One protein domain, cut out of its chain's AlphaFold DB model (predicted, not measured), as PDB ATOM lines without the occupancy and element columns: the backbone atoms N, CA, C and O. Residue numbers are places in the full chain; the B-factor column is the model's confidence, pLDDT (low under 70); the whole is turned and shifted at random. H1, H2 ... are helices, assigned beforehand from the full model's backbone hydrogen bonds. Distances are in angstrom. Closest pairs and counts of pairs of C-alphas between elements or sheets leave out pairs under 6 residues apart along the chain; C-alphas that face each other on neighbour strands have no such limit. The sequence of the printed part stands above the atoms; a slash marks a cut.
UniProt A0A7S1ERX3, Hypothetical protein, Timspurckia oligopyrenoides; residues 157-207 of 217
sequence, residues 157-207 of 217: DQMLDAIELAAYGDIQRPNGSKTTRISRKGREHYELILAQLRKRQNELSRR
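AT A GLANCE: This is residues 157 to 207 of the 217 residues of the protein "Hypothetical protein" of Timspurckia oligopyrenoides (UniProt A0A7S1ERX3). A long helical arm, H2, projects from a small head made of the short helix H1, a looped link that folds back on itself at residues 169 to 183, and the first turns of H2. Residues 194 to 207 of H2 stick out. The printed part has 51 residues, with H1 then H2, no named strand, and is all helix. It is only just loose, close to extended, with a radius of gyration of the C-alphas of 14.2 A and spans of 49 by 19 by 14 A.

IN THESE COORDINATES: Find C-alpha 157 at (-14.382, -1.806, 26.862); from there H1 runs through residue 168, 16.1 A. Next, find C-alpha 184 at (-22.897, -9.271, 20.094), where H2 begins; it runs 35.0 A to C-alpha 207 at (-0.894, 4.476, -3.398).

HOW THE PARTS SIT: Look at Gln 158 and Gly 186, whose C-alphas, 5.2 A apart, are the closest of H1 and H2. The helices touch, through residues 158 to 162 and 185 to 190 alone, about perpendicular at 88 degrees. In both, every O i to N i+4 pair is within hydrogen-bond range. In the long link, residues 171 to 172 pair antiparallel with 178 to 179.

THE WHOLE: The C-alphas of Asn 175 and Arg 207 are the farthest apart, 49.2 A. The printed part has no cut. Look for pLDDT under 70 at residues 181 to 187 and 189 to 190.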
ATOM      1  N   ASP A 157     -14.217  -0.549  26.133       87.50
ATOM      2  CA  ASP A 157     -14.382  -1.806  26.862       87.50
ATOM      3  C   ASP A 157     -14.518  -3.034  25.956       87.50
ATOM      4  O   ASP A 157     -14.130  -4.135  26.351       87.50
ATOM      5  N   GLN A 158     -15.037  -2.868  24.739       83.56
ATOM      6  CA  GLN A 158     -15.217  -3.970  23.797       83.56
ATOM      7  C   GLN A 158     -13.890  -4.383  23.155       83.56
ATOM      8  O   GLN A 158     -13.651  -5.570  22.939       83.56
ATOM      9  N   MET A 159     -13.005  -3.425  22.882       85.94
ATOM     10  CA  MET A 159     -11.646  -3.691  22.425       85.94
ATOM     11  C   MET A 159     -10.837  -4.384  23.518       85.94
ATOM     12  O   MET A 159     -10.143  -5.360  23.235       85.94
ATOM     13  N   LEU A 160     -10.958  -3.934  24.768       90.25
ATOM     14  CA  LEU A 160     -10.317  -4.596  25.903       90.25
ATOM     15  C   LEU A 160     -10.855  -6.026  26.109       90.25
ATOM     16  O   LEU A 160     -10.070  -6.932  26.380       90.25
ATOM     17  N   ASP A 161     -12.154  -6.260  25.896       90.06
ATOM     18  CA  ASP A 161     -12.753  -7.604  25.892       90.06
ATOM     19  C   ASP A 161     -12.186  -8.489  24.776       90.06
ATOM     20  O   ASP A 161     -11.849  -9.647  25.012       90.06
ATOM     21  N   ALA A 162     -12.060  -7.953  23.560       86.81
ATOM     22  CA  ALA A 162     -11.477  -8.678  22.434       86.81
ATOM     23  C   ALA A 162     -10.003  -9.030  22.689       86.81
ATOM     24  O   ALA A 162      -9.560 -10.128  22.355       86.81
ATOM     25  N   ILE A 163      -9.257  -8.119  23.316       90.75
ATOM     26  CA  ILE A 163      -7.871  -8.326  23.737       90.75
ATOM     27  C   ILE A 163      -7.780  -9.417  24.807       90.75
ATOM     28  O   ILE A 163      -6.927 -10.297  24.708       90.75
ATOM     29  N   GLU A 164      -8.654  -9.381  25.815       92.00
ATOM     30  CA  GLU A 164      -8.697 -10.400  26.863       92.00
ATOM     31  C   GLU A 164      -9.022 -11.776  26.284       92.00
ATOM     32  O   GLU A 164      -8.312 -12.745  26.555       92.00
ATOM     33  N   LEU A 165     -10.030 -11.841  25.413       89.38
ATOM     34  CA  LEU A 165     -10.416 -13.067  24.731       89.38
ATOM     35  C   LEU A 165      -9.274 -13.609  23.862       89.38
ATOM     36  O   LEU A 165      -9.020 -14.808  23.870       89.38
ATOM     37  N   ALA A 166      -8.562 -12.743  23.139       87.88
ATOM     38  CA  ALA A 166      -7.416 -13.149  22.330       87.88
ATOM     39  C   ALA A 166      -6.238 -13.652  23.183       87.88
ATOM     40  O   ALA A 166      -5.512 -14.545  22.753       87.88
ATOM     41  N   ALA A 167      -6.041 -13.089  24.379       91.12
ATOM     42  CA  ALA A 167      -4.936 -13.441  25.265       91.12
ATOM     43  C   ALA A 167      -5.201 -14.698  26.112       91.12
ATOM     44  O   ALA A 167      -4.271 -15.465  26.357       91.12
ATOM     45  N   TYR A 168      -6.442 -14.903  26.568       90.50
ATOM     46  CA  TYR A 168      -6.794 -15.953  27.536       90.50
ATOM     47  C   TYR A 168      -7.832 -16.965  27.037       90.50
ATOM     48  O   TYR A 168      -7.996 -18.014  27.652       90.50
ATOM     49  N   GLY A 169      -8.531 -16.682  25.935       88.00
ATOM     50  CA  GLY A 169      -9.603 -17.533  25.399       88.00
ATOM     51  C   GLY A 169     -10.973 -17.331  26.058       88.00
ATOM     52  O   GLY A 169     -11.970 -17.878  25.587       88.00
ATOM     53  N   ASP A 170     -11.056 -16.513  27.107       90.00
ATOM     54  CA  ASP A 170     -12.283 -16.117  27.796       90.00
ATOM     55  C   ASP A 170     -12.168 -14.689  28.359       90.00
ATOM     56  O   ASP A 170     -11.085 -14.111  28.436       90.00
ATOM     57  N   ILE A 171     -13.301 -14.125  28.764       90.56
ATOM     58  CA  ILE A 171     -13.412 -12.843  29.463       90.56
ATOM     59  C   ILE A 171     -13.924 -13.135  30.870       90.56
ATOM     60  O   ILE A 171     -14.974 -13.771  31.020       90.56
ATOM     61  N   GLN A 172     -13.203 -12.658  31.887       90.94
ATOM     62  CA  GLN A 172     -13.556 -12.830  33.295       90.94
ATOM     63  C   GLN A 172     -13.888 -11.485  33.944       90.94
ATOM     64  O   GLN A 172     -13.203 -10.477  33.763       90.94
ATOM     65  N   ARG A 173     -14.983 -11.464  34.703       89.25
ATOM     66  CA  ARG A 173     -15.445 -10.283  35.438       89.25
ATOM     67  C   ARG A 173     -15.238 -10.460  36.944       89.25
ATOM     68  O   ARG A 173     -15.267 -11.596  37.418       89.25
ATOM     69  N   PRO A 174     -15.122  -9.363  37.719       86.94
ATOM     70  CA  PRO A 174     -14.938  -9.429  39.174       86.94
ATOM     71  C   PRO A 174     -16.020 -10.217  39.919       86.94
ATOM     72  O   PRO A 174     -15.749 -10.827  40.945       86.94
ATOM     73  N   ASN A 175     -17.248 -10.239  39.393       85.56
ATOM     74  CA  ASN A 175     -18.368 -10.994  39.962       85.56
ATOM     75  C   ASN A 175     -18.311 -12.509  39.675       85.56
ATOM     76  O   ASN A 175     -19.269 -13.220  39.965       85.56
ATOM     77  N   GLY A 176     -17.234 -13.004  39.058       82.06
ATOM     78  CA  GLY A 176     -17.059 -14.410  38.695       82.06
ATOM     79  C   GLY A 176     -17.724 -14.818  37.376       82.06
ATOM     80  O   GLY A 176     -17.563 -15.961  36.951       82.06
ATOM     81  N   SER A 177     -18.430 -13.908  36.694       83.31
ATOM     82  CA  SER A 177     -18.988 -14.174  35.365       83.31
ATOM     83  C   SER A 177     -17.871 -14.446  34.358       83.31
ATOM     84  O   SER A 177     -16.933 -13.653  34.231       83.31
ATOM     85  N   LYS A 178     -18.018 -15.529  33.588       84.81
ATOM     86  CA  LYS A 178     -17.098 -15.912  32.511       84.81
ATOM     87  C   LYS A 178     -17.843 -16.030  31.189       84.81
ATOM     88  O   LYS A 178     -18.895 -16.661  31.126       84.81
ATOM     89  N   THR A 179     -17.294 -15.453  30.125       80.12
ATOM     90  CA  THR A 179     -17.819 -15.612  28.761       80.12
ATOM     91  C   THR A 179     -16.687 -15.881  27.782       80.12
ATOM     92  O   THR A 179     -15.665 -15.209  27.802       80.12
ATOM     93  N   THR A 180     -16.874 -16.849  26.890       78.50
ATOM     94  CA  THR A 180     -15.959 -17.129  25.765       78.50
ATOM     95  C   THR A 180     -16.406 -16.443  24.478       78.50
ATOM     96  O   THR A 180     -15.809 -16.608  23.416       78.50
ATOM     97  N   ARG A 181     -17.498 -15.679  24.546       69.44
ATOM     98  CA  ARG A 181     -18.020 -14.908  23.426       69.44
ATOM     99  C   ARG A 181     -17.784 -13.436  23.697       69.44
ATOM    100  O   ARG A 181     -18.150 -12.933  24.761       69.44
ATOM    101  N   ILE A 182     -17.254 -12.752  22.688       67.75
ATOM    102  CA  ILE A 182     -17.389 -11.301  22.601       67.75
ATOM    103  C   ILE A 182     -18.892 -11.002  22.612       67.75
ATOM    104  O   ILE A 182     -19.677 -11.731  21.993       67.75
ATOM    105  N   SER A 183     -19.303  -9.953  23.324       65.38
ATOM    106  CA  SER A 183     -20.685  -9.478  23.249       65.38
ATOM    107  C   SER A 183     -21.100  -9.294  21.782       65.38
ATOM    108  O   SER A 183     -20.266  -9.005  20.922       65.38
ATOM    109  N   ARG A 184     -22.393  -9.456  21.469       67.19
ATOM    110  CA  ARG A 184     -22.897  -9.271  20.094       67.19
ATOM    111  C   ARG A 184     -22.440  -7.928  19.500       67.19
ATOM    112  O   ARG A 184     -21.928  -7.912  18.388       67.19
ATOM    113  N   LYS A 185     -22.510  -6.853  20.297       62.75
ATOM    114  CA  LYS A 185     -21.984  -5.523  19.946       62.75
ATOM    115  C   LYS A 185     -20.470  -5.523  19.689       62.75
ATOM    116  O   LYS A 185     -20.024  -4.945  18.707       62.75
ATOM    117  N   GLY A 186     -19.677  -6.211  20.514       63.19
ATOM    118  CA  GLY A 186     -18.227  -6.285  20.315       63.19
ATOM    119  C   GLY A 186     -17.813  -7.098  19.081       63.19
ATOM    120  O   GLY A 186     -16.809  -6.771  18.455       63.19
ATOM    121  N   ARG A 187     -18.593  -8.111  18.665       68.19
ATOM    122  CA  ARG A 187     -18.372  -8.805  17.380       68.19
ATOM    123  C   ARG A 187     -18.612  -7.865  16.193       68.19
ATOM    124  O   ARG A 187     -17.818  -7.863  15.262       68.19
ATOM    125  N   GLU A 188     -19.661  -7.047  16.244       72.69
ATOM    126  CA  GLU A 188     -19.949  -6.035  15.215       72.69
ATOM    127  C   GLU A 188     -18.827  -4.980  15.135       72.69
ATOM    128  O   GLU A 188     -18.365  -4.657  14.040       72.69
ATOM    129  N   HIS A 189     -18.311  -4.510  16.278       64.31
ATOM    130  CA  HIS A 189     -17.150  -3.609  16.329       64.31
ATOM    131  C   HIS A 189     -15.862  -4.257  15.799       64.31
ATOM    132  O   HIS A 189     -15.120  -3.614  15.059       64.31
ATOM    133  N   TYR A 190     -15.590  -5.523  16.129       66.44
ATOM    134  CA  TYR A 190     -14.426  -6.242  15.605       66.44
ATOM    135  C   TYR A 190     -14.457  -6.334  14.072       66.44
ATOM    136  O   TYR A 190     -13.466  -6.014  13.415       66.44
ATOM    137  N   GLU A 191     -15.607  -6.686  13.493       77.94
ATOM    138  CA  GLU A 191     -15.790  -6.709  12.037       77.94
ATOM    139  C   GLU A 191     -15.632  -5.314  11.409       77.94
ATOM    140  O   GLU A 191     -15.009  -5.176  10.355       77.94
ATOM    141  N   LEU A 192     -16.110  -4.257  12.077       79.00
ATOM    142  CA  LEU A 192     -15.887  -2.864  11.667       79.00
ATOM    143  C   LEU A 192     -14.398  -2.494  11.653       79.00
ATOM    144  O   LEU A 192     -13.917  -1.920  10.673       79.00
ATOM    145  N   ILE A 193     -13.651  -2.845  12.703       75.38
ATOM    146  CA  ILE A 193     -12.204  -2.599  12.787       75.38
ATOM    147  C   ILE A 193     -11.481  -3.363  11.673       75.38
ATOM    148  O   ILE A 193     -10.662  -2.782  10.957       75.38
ATOM    149  N   LEU A 194     -11.809  -4.642  11.463       77.38
ATOM    150  CA  LEU A 194     -11.242  -5.431  10.368       77.38
ATOM    151  C   LEU A 194     -11.551  -4.814   9.001       77.38
ATOM    152  O   LEU A 194     -10.664  -4.740   8.147       77.38
ATOM    153  N   ALA A 195     -12.776  -4.332   8.784       84.81
ATOM    154  CA  ALA A 195     -13.163  -3.660   7.550       84.81
ATOM    155  C   ALA A 195     -12.357  -2.370   7.323       84.81
ATOM    156  O   ALA A 195     -11.872  -2.133   6.212       84.81
ATOM    157  N   GLN A 196     -12.144  -1.563   8.367       83.88
ATOM    158  CA  GLN A 196     -11.325  -0.348   8.298       83.88
ATOM    159  C   GLN A 196      -9.856  -0.655   7.991       83.88
ATOM    160  O   GLN A 196      -9.259  -0.009   7.125       83.88
ATOM    161  N   LEU A 197      -9.276  -1.661   8.651       78.62
ATOM    162  CA  LEU A 197      -7.898  -2.091   8.404       78.62
ATOM    163  C   LEU A 197      -7.717  -2.602   6.970       78.62
ATOM    164  O   LEU A 197      -6.772  -2.189   6.293       78.62
ATOM    165  N   ARG A 198      -8.652  -3.423   6.471       86.25
ATOM    166  CA  ARG A 198      -8.671  -3.895   5.074       86.25
ATOM    167  C   ARG A 198      -8.768  -2.729   4.091       86.25
ATOM    168  O   ARG A 198      -8.013  -2.677   3.121       86.25
ATOM    169  N   LYS A 199      -9.645  -1.754   4.355       87.88
ATOM    170  CA  LYS A 199      -9.775  -0.547   3.525       87.88
ATOM    171  C   LYS A 199      -8.467   0.244   3.486       87.88
ATOM    172  O   LYS A 199      -7.999   0.588   2.402       87.88
ATOM    173  N   ARG A 200      -7.835   0.465   4.641       81.94
ATOM    174  CA  ARG A 200      -6.562   1.191   4.733       81.94
ATOM    175  C   ARG A 200      -5.419   0.455   4.038       81.94
ATOM    176  O   ARG A 200      -4.622   1.093   3.357       81.94
ATOM    177  N   GLN A 201      -5.346  -0.870   4.152       82.38
ATOM    178  CA  GLN A 201      -4.384  -1.671   3.391       82.38
ATOM    179  C   GLN A 201      -4.607  -1.530   1.883       82.38
ATOM    180  O   GLN A 201      -3.648  -1.290   1.156       82.38
ATOM    181  N   ASN A 202      -5.855  -1.584   1.415       86.38
ATOM    182  CA  ASN A 202      -6.177  -1.386   0.002       86.38
ATOM    183  C   ASN A 202      -5.806   0.021  -0.492       86.38
ATOM    184  O   ASN A 202      -5.268   0.164  -1.589       86.38
ATOM    185  N   GLU A 203      -6.046   1.061   0.309       87.12
ATOM    186  CA  GLU A 203      -5.623   2.433   0.000       87.12
ATOM    187  C   GLU A 203      -4.098   2.561  -0.079       87.12
ATOM    188  O   GLU A 203      -3.579   3.156  -1.023       87.12
ATOM    189  N   LEU A 204      -3.368   1.969   0.872       79.69
ATOM    190  CA  LEU A 204      -1.903   1.943   0.860       79.69
ATOM    191  C   LEU A 204      -1.359   1.181  -0.355       79.69
ATOM    192  O   LEU A 204      -0.426   1.662  -0.995       79.69
ATOM    193  N   SER A 205      -1.961   0.046  -0.716       79.62
ATOM    194  CA  SER A 205      -1.598  -0.725  -1.912       79.62
ATOM    195  C   SER A 205      -1.867   0.057  -3.200       79.62
ATOM    196  O   SER A 205      -1.018   0.081  -4.086       79.62
ATOM    197  N   ARG A 206      -2.997   0.772  -3.295       81.62
ATOM    198  CA  ARG A 206      -3.299   1.658  -4.436       81.62
ATOM    199  C   ARG A 206      -2.323   2.825  -4.547       81.62
ATOM    200  O   ARG A 206      -1.919   3.162  -5.651       81.62
ATOM    201  N   ARG A 207      -1.925   3.426  -3.421       75.00
ATOM    202  CA  ARG A 207      -0.894   4.476  -3.398       75.00
ATOM    203  C   ARG A 207       0.463   3.942  -3.847       75.00
ATOM    204  O   ARG A 207       1.147   4.614  -4.606       75.00
TER     205      ARG A 207